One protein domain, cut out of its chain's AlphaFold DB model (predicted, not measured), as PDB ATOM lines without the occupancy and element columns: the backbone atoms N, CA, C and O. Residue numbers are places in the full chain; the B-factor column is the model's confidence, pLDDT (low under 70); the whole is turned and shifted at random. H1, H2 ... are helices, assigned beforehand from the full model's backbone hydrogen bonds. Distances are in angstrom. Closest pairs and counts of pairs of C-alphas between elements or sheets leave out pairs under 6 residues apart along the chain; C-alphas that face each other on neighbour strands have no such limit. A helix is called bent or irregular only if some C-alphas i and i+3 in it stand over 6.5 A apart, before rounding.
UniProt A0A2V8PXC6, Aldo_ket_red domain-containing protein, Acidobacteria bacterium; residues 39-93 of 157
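This is residues 39 to 93 of the 157 residues of the protein "Aldo_ket_red domain-containing protein" of Acidobacteria bacterium (UniProt A0A2V8PXC6). One long helix, H3, makes most of the length of this model, and a shorter helix, H1, crosses one side of its first half at a steep angle. The chain between them swings out past the beginning of H3 as a loose loop, residues 53 to 59 sticking out there, and comes back through the single short turn of H2, while at the other end of H3 residues 85 to 91 stick out too. The printed part has 55 residues with three named helices, in the order H1, H2, H3 along the chain, and no named strand; the class is all helix. The whole is loose, with a radius of gyration of the C-alphas of 14.4 A, and the C-alphas span 44 by 20 by 18 A.

The longest helix is H3, residues 66 to 89, and H1, residues 39 to 49, touches it with 5 pairs of C-alphas within 8 A. The closest C-alphas of the two are those of Arg 44 and Val 73, 7.0 A apart. H3 touches H1 with residues 70 to 77 alone. The two run opposite ways at a steep tilt of 47 degrees, and their centres are 12.9 A apart. H2, residues 60 to 63, touches no helix. H2 and H3 meet only through their link, which is tight, with 2 residues between them. H1 and H2 are apart, although they follow each other in the chain. In the backbone of H3, 19 of 20 pairs of O of residue i and N of residue i+4 are within hydrogen-bond range, and in H1 5 of 7 are. H2, with 4 residues, is too short for such a pair, and its one pair of O of residue i and N of residue i+3 is not within range.

H3 runs from Pro 66 to Glu 89 and measures 34.7 A from first to last C-alpha. It begins with C-alpha 66 at (-71.782, -40.748, -175.472) and ends with C-alpha 89 at (-69.279, -19.643, -148.014). H1 runs from Arg 39 to Arg 49 over 15.4 A, and its first C-alpha, 39, is at (-61.073, -32.774, -163.526). H2 is a turn of four residues, Arg 60 to Tyr 63, with 4.9 A between its first and last C-alphas. No helix is bent or irregular.

The outline is a rod, and the two C-alphas farthest apart are those of Phe 56 and His 90, at 44.4 A. From the first to the last printed C-alpha, Arg 39 to Arg 93, the distance is 21.3 A. Two stretches stand free: residues 53 to 59, and residues 85 to 91, of which 85 to 89 belong to H3. Without them the body has 41 residues and spans 37 by 16 by 16 A, with a radius of gyration of 11.5 A. The printed part has no cut. The link from H1 to H2 is short, with 10 residues between them, and neither link is long. The mean pLDDT of the printed part is 77.8. Residues 39 to 56, 18 residues, are under 70, and the mean is 51 for H1, 80 for H2 and 92 for H3.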
ATOM      1  N   ARG A  39     -59.942 -32.144-164.236       46.59
ATOM      2  CA  ARG A  39     -61.073 -32.774-163.526       46.59
ATOM      3  C   ARG A  39     -62.180 -33.301-164.451       46.59
ATOM      4  O   ARG A  39     -62.682 -34.394-164.183       46.59
ATOM      5  N   LYS A  40     -62.497 -32.614-165.560       46.06
ATOM      6  CA  LYS A  40     -63.562 -33.030-166.505       46.06
ATOM      7  C   LYS A  40     -63.276 -34.401-167.133       46.06
ATOM      8  O   LYS A  40     -64.164 -35.243-167.253       46.06
ATOM      9  N   HIS A  41     -62.010 -34.687-167.449       49.31
ATOM     10  CA  HIS A  41     -61.616 -35.982-168.014       49.31
ATOM     11  C   HIS A  41     -61.763 -37.154-167.030       49.31
ATOM     12  O   HIS A  41     -61.998 -38.281-167.467       49.31
ATOM     13  N   ARG A  42     -61.659 -36.932-165.710       48.44
ATOM     14  CA  ARG A  42     -61.684 -38.016-164.710       48.44
ATOM     15  C   ARG A  42     -63.097 -38.534-164.427       48.44
ATOM     16  O   ARG A  42     -63.273 -39.747-164.327       48.44
ATOM     17  N   ALA A  43     -64.103 -37.657-164.348       52.44
ATOM     18  CA  ALA A  43     -65.505 -38.058-164.173       52.44
ATOM     19  C   ALA A  43     -66.025 -38.825-165.400       52.44
ATOM     20  O   ALA A  43     -66.567 -39.925-165.263       52.44
ATOM     21  N   ARG A  44     -65.720 -38.313-166.600       55.44
ATOM     22  CA  ARG A  44     -66.000 -38.980-167.881       55.44
ATOM     23  C   ARG A  44     -65.300 -40.334-167.989       55.44
ATOM     24  O   ARG A  44     -65.931 -41.316-168.370       55.44
ATOM     25  N   LYS A  45     -64.024 -40.431-167.582       51.94
ATOM     26  CA  LYS A  45     -63.295 -41.711-167.533       51.94
ATOM     27  C   LYS A  45     -63.873 -42.690-166.515       51.94
ATOM     28  O   LYS A  45     -63.874 -43.870-166.818       51.94
ATOM     29  N   ARG A  46     -64.369 -42.260-165.347       52.56
ATOM     30  CA  ARG A  46     -65.007 -43.170-164.368       52.56
ATOM     31  C   ARG A  46     -66.319 -43.740-164.906       52.56
ATOM     32  O   ARG A  46     -66.552 -44.936-164.775       52.56
ATOM     33  N   TYR A  47     -67.141 -42.908-165.542       57.69
ATOM     34  CA  TYR A  47     -68.400 -43.360-166.136       57.69
ATOM     35  C   TYR A  47     -68.171 -44.255-167.366       57.69
ATOM     36  O   TYR A  47     -68.854 -45.265-167.499       57.69
ATOM     37  N   ARG A  48     -67.166 -43.949-168.205       54.28
ATOM     38  CA  ARG A  48     -66.748 -44.809-169.331       54.28
ATOM     39  C   ARG A  48     -66.061 -46.104-168.875       54.28
ATOM     40  O   ARG A  48     -66.408 -47.156-169.386       54.28
ATOM     41  N   ARG A  49     -65.152 -46.067-167.888       50.00
ATOM     42  CA  ARG A  49     -64.483 -47.270-167.339       50.00
ATOM     43  C   ARG A  49     -65.474 -48.251-166.719       50.00
ATOM     44  O   ARG A  49     -65.304 -49.449-166.879       50.00
ATOM     45  N   ASN A  50     -66.513 -47.747-166.054       50.22
ATOM     46  CA  ASN A  50     -67.533 -48.592-165.436       50.22
ATOM     47  C   ASN A  50     -68.678 -48.957-166.396       50.22
ATOM     48  O   ASN A  50     -69.555 -49.721-166.009       50.22
ATOM     49  N   ALA A  51     -68.714 -48.421-167.622       53.22
ATOM     50  CA  ALA A  51     -69.663 -48.883-168.637       53.22
ATOM     51  C   ALA A  51     -69.308 -50.306-169.097       53.22
ATOM     52  O   ALA A  51     -70.192 -51.140-169.255       53.22
ATOM     53  N   SER A  52     -68.008 -50.605-169.192       49.34
ATOM     54  CA  SER A  52     -67.466 -51.929-169.525       49.34
ATOM     55  C   SER A  52     -67.680 -52.988-168.433       49.34
ATOM     56  O   SER A  52     -67.499 -54.168-168.700       49.34
ATOM     57  N   SER A  53     -68.050 -52.585-167.210       56.09
ATOM     58  CA  SER A  53     -68.309 -53.487-166.076       56.09
ATOM     59  C   SER A  53     -69.800 -53.681-165.780       56.09
ATOM     60  O   SER A  53     -70.149 -54.258-164.750       56.09
ATOM     61  N   ARG A  54     -70.699 -53.127-166.603       64.81
ATOM     62  CA  ARG A  54     -72.145 -53.340-166.457       64.81
ATOM     63  C   ARG A  54     -72.529 -54.636-167.155       64.81
ATOM     64  O   ARG A  54     -72.042 -54.914-168.246       64.81
ATOM     65  N   LEU A  55     -73.420 -55.396-166.526       67.75
ATOM     66  CA  LEU A  55     -73.935 -56.637-167.091       67.75
ATOM     67  C   LEU A  55     -74.557 -56.377-168.468       67.75
ATOM     68  O   LEU A  55     -75.203 -55.349-168.703       67.75
ATOM     69  N   PHE A  56     -74.369 -57.335-169.370       57.06
ATOM     70  CA  PHE A  56     -75.106 -57.402-170.622       57.06
ATOM     71  C   PHE A  56     -76.607 -57.382-170.277       57.06
ATOM     72  O   PHE A  56     -77.055 -58.256-169.540       57.06
ATOM     73  N   ARG A  57     -77.350 -56.371-170.765       73.38
ATOM     74  CA  ARG A  57     -78.766 -56.021-170.453       73.38
ATOM     75  C   ARG A  57     -79.038 -54.963-169.371       73.38
ATOM     76  O   ARG A  57     -80.200 -54.716-169.061       73.38
ATOM     77  N   ASP A  58     -78.036 -54.265-168.843       82.62
ATOM     78  CA  ASP A  58     -78.314 -53.038-168.081       82.62
ATOM     79  C   ASP A  58     -78.876 -51.948-169.013       82.62
ATOM     80  O   ASP A  58     -78.175 -51.481-169.914       82.62
ATOM     81  N   TRP A  59     -80.123 -51.514-168.793       81.31
ATOM     82  CA  TRP A  59     -80.786 -50.479-169.604       81.31
ATOM     83  C   TRP A  59     -79.988 -49.163-169.662       81.31
ATOM     84  O   TRP A  59     -80.069 -48.400-170.622       81.31
ATOM     85  N   ARG A  60     -79.137 -48.893-168.662       83.50
ATOM     86  CA  ARG A  60     -78.270 -47.706-168.647       83.50
ATOM     87  C   ARG A  60     -77.237 -47.719-169.770       83.50
ATOM     88  O   ARG A  60     -76.695 -46.663-170.088       83.50
ATOM     89  N   ASN A  61     -76.936 -48.880-170.351       80.25
ATOM     90  CA  ASN A  61     -76.021 -48.992-171.486       80.25
ATOM     91  C   ASN A  61     -76.638 -48.474-172.782       80.25
ATOM     92  O   ASN A  61     -75.912 -47.924-173.603       80.25
ATOM     93  N   THR A  62     -77.954 -48.603-172.946       78.62
ATOM     94  CA  THR A  62     -78.667 -48.077-174.113       78.62
ATOM     95  C   THR A  62     -79.086 -46.621-173.911       78.62
ATOM     96  O   THR A  62     -79.120 -45.864-174.871       78.62
ATOM     97  N   TYR A  63     -79.325 -46.190-172.666       76.38
ATOM     98  CA  TYR A  63     -79.746 -44.814-172.374       76.38
ATOM     99  C   TYR A  63     -78.595 -43.793-172.269       76.38
ATOM    100  O   TYR A  63     -78.707 -42.651-172.727       76.38
ATOM    101  N   PHE A  64     -77.466 -44.166-171.656       80.56
ATOM    102  CA  PHE A  64     -76.307 -43.275-171.501       80.56
ATOM    103  C   PHE A  64     -75.294 -43.455-172.638       80.56
ATOM    104  O   PHE A  64     -74.132 -43.799-172.405       80.56
ATOM    105  N   VAL A  65     -75.744 -43.183-173.865       81.88
ATOM    106  CA  VAL A  65     -74.878 -43.050-175.049       81.88
ATOM    107  C   VAL A  65     -73.922 -41.854-174.900       81.88
ATOM    108  O   VAL A  65     -74.210 -40.955-174.101       81.88
ATOM    109  N   PRO A  66     -72.787 -41.804-175.627       81.50
ATOM    110  CA  PRO A  66     -71.782 -40.748-175.472       81.50
ATOM    111  C   PRO A  66     -72.350 -39.325-175.495       81.50
ATOM    112  O   PRO A  66     -71.967 -38.518-174.645       81.50
ATOM    113  N   ASP A  67     -73.293 -39.049-176.394       77.06
ATOM    114  CA  ASP A  67     -73.883 -37.719-176.579       77.06
ATOM    115  C   ASP A  67     -74.652 -37.271-175.329       77.06
ATOM    116  O   ASP A  67     -74.375 -36.220-174.751       77.06
ATOM    117  N   ASN A  68     -75.529 -38.132-174.809       82.31
ATOM    118  CA  ASN A  68     -76.317 -37.852-173.610       82.31
ATOM    119  C   ASN A  68     -75.477 -37.875-172.319       82.31
ATOM    120  O   ASN A  68     -75.692 -37.097-171.381       82.31
ATOM    121  N   LEU A  69     -74.518 -38.800-172.245       85.62
ATOM    122  CA  LEU A  69     -73.698 -39.005-171.058       85.62
ATOM    123  C   LEU A  69     -72.778 -37.813-170.801       85.62
ATOM    124  O   LEU A  69     -72.636 -37.384-169.657       85.62
ATOM    125  N   ASN A  70     -72.155 -37.285-171.853       86.19
ATOM    126  CA  ASN A  70     -71.232 -36.165-171.740       86.19
ATOM    127  C   ASN A  70     -71.925 -34.918-171.181       86.19
ATOM    128  O   ASN A  70     -71.442 -34.353-170.200       86.19
ATOM    129  N   GLU A  71     -73.083 -34.549-171.734       87.88
ATOM    130  CA  GLU A  71     -73.861 -33.409-171.243       87.88
ATOM    131  C   GLU A  71     -74.362 -33.620-169.811       87.88
ATOM    132  O   GLU A  71     -74.272 -32.720-168.974       87.88
ATOM    133  N   SER A  72     -74.846 -34.827-169.500       88.44
ATOM    134  CA  SER A  72     -75.320 -35.163-168.152       88.44
ATOM    135  C   SER A  72     -74.200 -35.030-167.112       88.44
ATOM    136  O   SER A  72     -74.419 -34.493-166.025       88.44
ATOM    137  N   VAL A  73     -72.987 -35.487-167.446       89.88
ATOM    138  CA  VAL A  73     -71.813 -35.374-166.567       89.88
ATOM    139  C   VAL A  73     -71.388 -33.920-166.399       89.88
ATOM    140  O   VAL A  73     -71.127 -33.511-165.269       89.88
ATOM    141  N   ASP A  74     -71.357 -33.130-167.472       90.94
ATOM    142  CA  ASP A  74     -70.971 -31.717-167.391       90.94
ATOM    143  C   ASP A  74     -71.918 -30.914-166.497       90.94
ATOM    144  O   ASP A  74     -71.471 -30.135-165.653       90.94
ATOM    145  N   ARG A  75     -73.228 -31.150-166.623       92.00
ATOM    146  CA  ARG A  75     -74.237 -30.512-165.767       92.00
ATOM    147  C   ARG A  75     -74.091 -30.940-164.308       92.00
ATOM    148  O   ARG A  75     -74.141 -30.096-163.414       92.00
ATOM    149  N   ALA A  76     -73.852 -32.228-164.057       92.81
ATOM    150  CA  ALA A  76     -73.612 -32.729-162.706       92.81
ATOM    151  C   ALA A  76     -72.330 -32.144-162.087       92.81
ATOM    152  O   ALA A  76     -72.293 -31.863-160.891       92.81
ATOM    153  N   ASP A  77     -71.277 -31.945-162.879       93.69
ATOM    154  CA  ASP A  77     -70.041 -31.319-162.410       93.69
ATOM    155  C   ASP A  77     -70.233 -29.823-162.108       93.69
ATOM    156  O   ASP A  77     -69.680 -29.338-161.121       93.69
ATOM    157  N   ALA A  78     -71.072 -29.115-162.872       95.31
ATOM    158  CA  ALA A  78     -71.457 -27.739-162.557       95.31
ATOM    159  C   ALA A  78     -72.188 -27.640-161.203       95.31
ATOM    160  O   ALA A  78     -71.840 -26.793-160.382       95.31
ATOM    161  N   LEU A  79     -73.126 -28.555-160.920       96.50
ATOM    162  CA  LEU A  79     -73.818 -28.622-159.624       96.50
ATOM    163  C   LEU A  79     -72.867 -28.922-158.458       96.50
ATOM    164  O   LEU A  79     -72.993 -28.333-157.389       96.50
ATOM    165  N   LYS A  80     -71.886 -29.817-158.648       95.81
ATOM    166  CA  LYS A  80     -70.869 -30.095-157.615       95.81
ATOM    167  C   LYS A  80     -70.047 -28.861-157.283       95.81
ATOM    168  O   LYS A  80     -69.693 -28.668-156.125       95.81
ATOM    169  N   GLU A  81     -69.699 -28.074-158.294       96.69
ATOM    170  CA  GLU A  81     -68.914 -26.863-158.097       96.69
ATOM    171  C   GLU A  81     -69.722 -25.780-157.374       96.69
ATOM    172  O   GLU A  81     -69.196 -25.170-156.446       96.69
ATOM    173  N   LEU A  82     -71.000 -25.604-157.729       97.19
ATOM    174  CA  LEU A  82     -71.925 -24.735-156.998       97.19
ATOM    175  C   LEU A  82     -72.034 -25.158-155.530       97.19
ATOM    176  O   LEU A  82     -71.773 -24.354-154.640       97.19
ATOM    177  N   LEU A  83     -72.316 -26.438-155.271       97.38
ATOM    178  CA  LEU A  83     -72.440 -26.967-153.910       97.38
ATOM    179  C   LEU A  83     -71.147 -26.791-153.103       97.38
ATOM    180  O   LEU A  83     -71.181 -26.482-151.915       97.38
ATOM    181  N   ARG A  84     -69.986 -26.972-153.744       97.56
ATOM    182  CA  ARG A  84     -68.683 -26.772-153.105       97.56
ATOM    183  C   ARG A  84     -68.506 -25.329-152.639       97.56
ATOM    184  O   ARG A  84     -68.041 -25.134-151.522       97.56
ATOM    185  N   LYS A  85     -68.836 -24.350-153.487       97.75
ATOM    186  CA  LYS A  85     -68.748 -22.924-153.144       97.75
ATOM    187  C   LYS A  85     -69.728 -22.571-152.032       97.75
ATOM    188  O   LYS A  85     -69.297 -22.053-151.011       97.75
ATOM    189  N   TRP A  86     -70.981 -23.007-152.163       97.75
ATOM    190  CA  TRP A  86     -72.010 -22.818-151.142       97.75
ATOM    191  C   TRP A  86     -71.563 -23.318-149.763       97.75
ATOM    192  O   TRP A  86     -71.616 -22.581-148.780       97.75
ATOM    193  N   ASN A  87     -71.060 -24.555-149.696       97.75
ATOM    194  CA  ASN A  87     -70.570 -25.156-148.455       97.75
ATOM    195  C   ASN A  87     -69.389 -24.379-147.849       97.75
ATOM    196  O   ASN A  87     -69.272 -24.298-146.629       97.75
ATOM    197  N   GLN A  88     -68.517 -23.805-148.684       97.62
ATOM    198  CA  GLN A  88     -67.391 -22.986-148.225       97.62
ATOM    199  C   GLN A  88     -67.846 -21.633-147.681       97.62
ATOM    200  O   GLN A  88     -67.378 -21.222-146.625       97.62
ATOM    201  N   GLU A  89     -68.759 -20.965-148.380       97.88
ATOM    202  CA  GLU A  89     -69.279 -19.643-148.014       97.88
ATOM    203  C   GLU A  89     -70.126 -19.703-146.736       97.88
ATOM    204  O   GLU A  89     -69.982 -18.864-145.853       97.88
ATOM    205  N   HIS A  90     -70.941 -20.749-146.586       96.88
ATOM    206  CA  HIS A  90     -71.885 -20.898-145.474       96.88
ATOM    207  C   HIS A  90     -71.368 -21.797-144.344       96.88
ATOM    208  O   HIS A  90     -72.128 -22.153-143.445       96.88
ATOM    209  N   SER A  91     -70.099 -22.226-144.402       95.56
ATOM    210  CA  SER A  91     -69.509 -23.199-143.464       95.56
ATOM    211  C   SER A  91     -70.371 -24.457-143.249       95.56
ATOM    212  O   SER A  91     -70.396 -25.039-142.164       95.56
ATOM    213  N   SER A  92     -71.082 -24.890-144.291       94.94
ATOM    214  CA  SER A  92     -71.987 -26.039-144.254       94.94
ATOM    215  C   SER A  92     -71.343 -27.281-144.879       94.94
ATOM    216  O   SER A  92     -70.268 -27.231-145.483       94.94
ATOM    217  N   ARG A  93     -71.966 -28.448-144.684       95.56
ATOM    218  CA  ARG A  93     -71.461 -29.743-145.177       95.56
ATOM    219  C   ARG A  93     -72.526 -30.524-145.940       95.56
ATOM    220  O   ARG A  93     -72.585 -31.746-145.837       95.56
TER     221      ARG A  93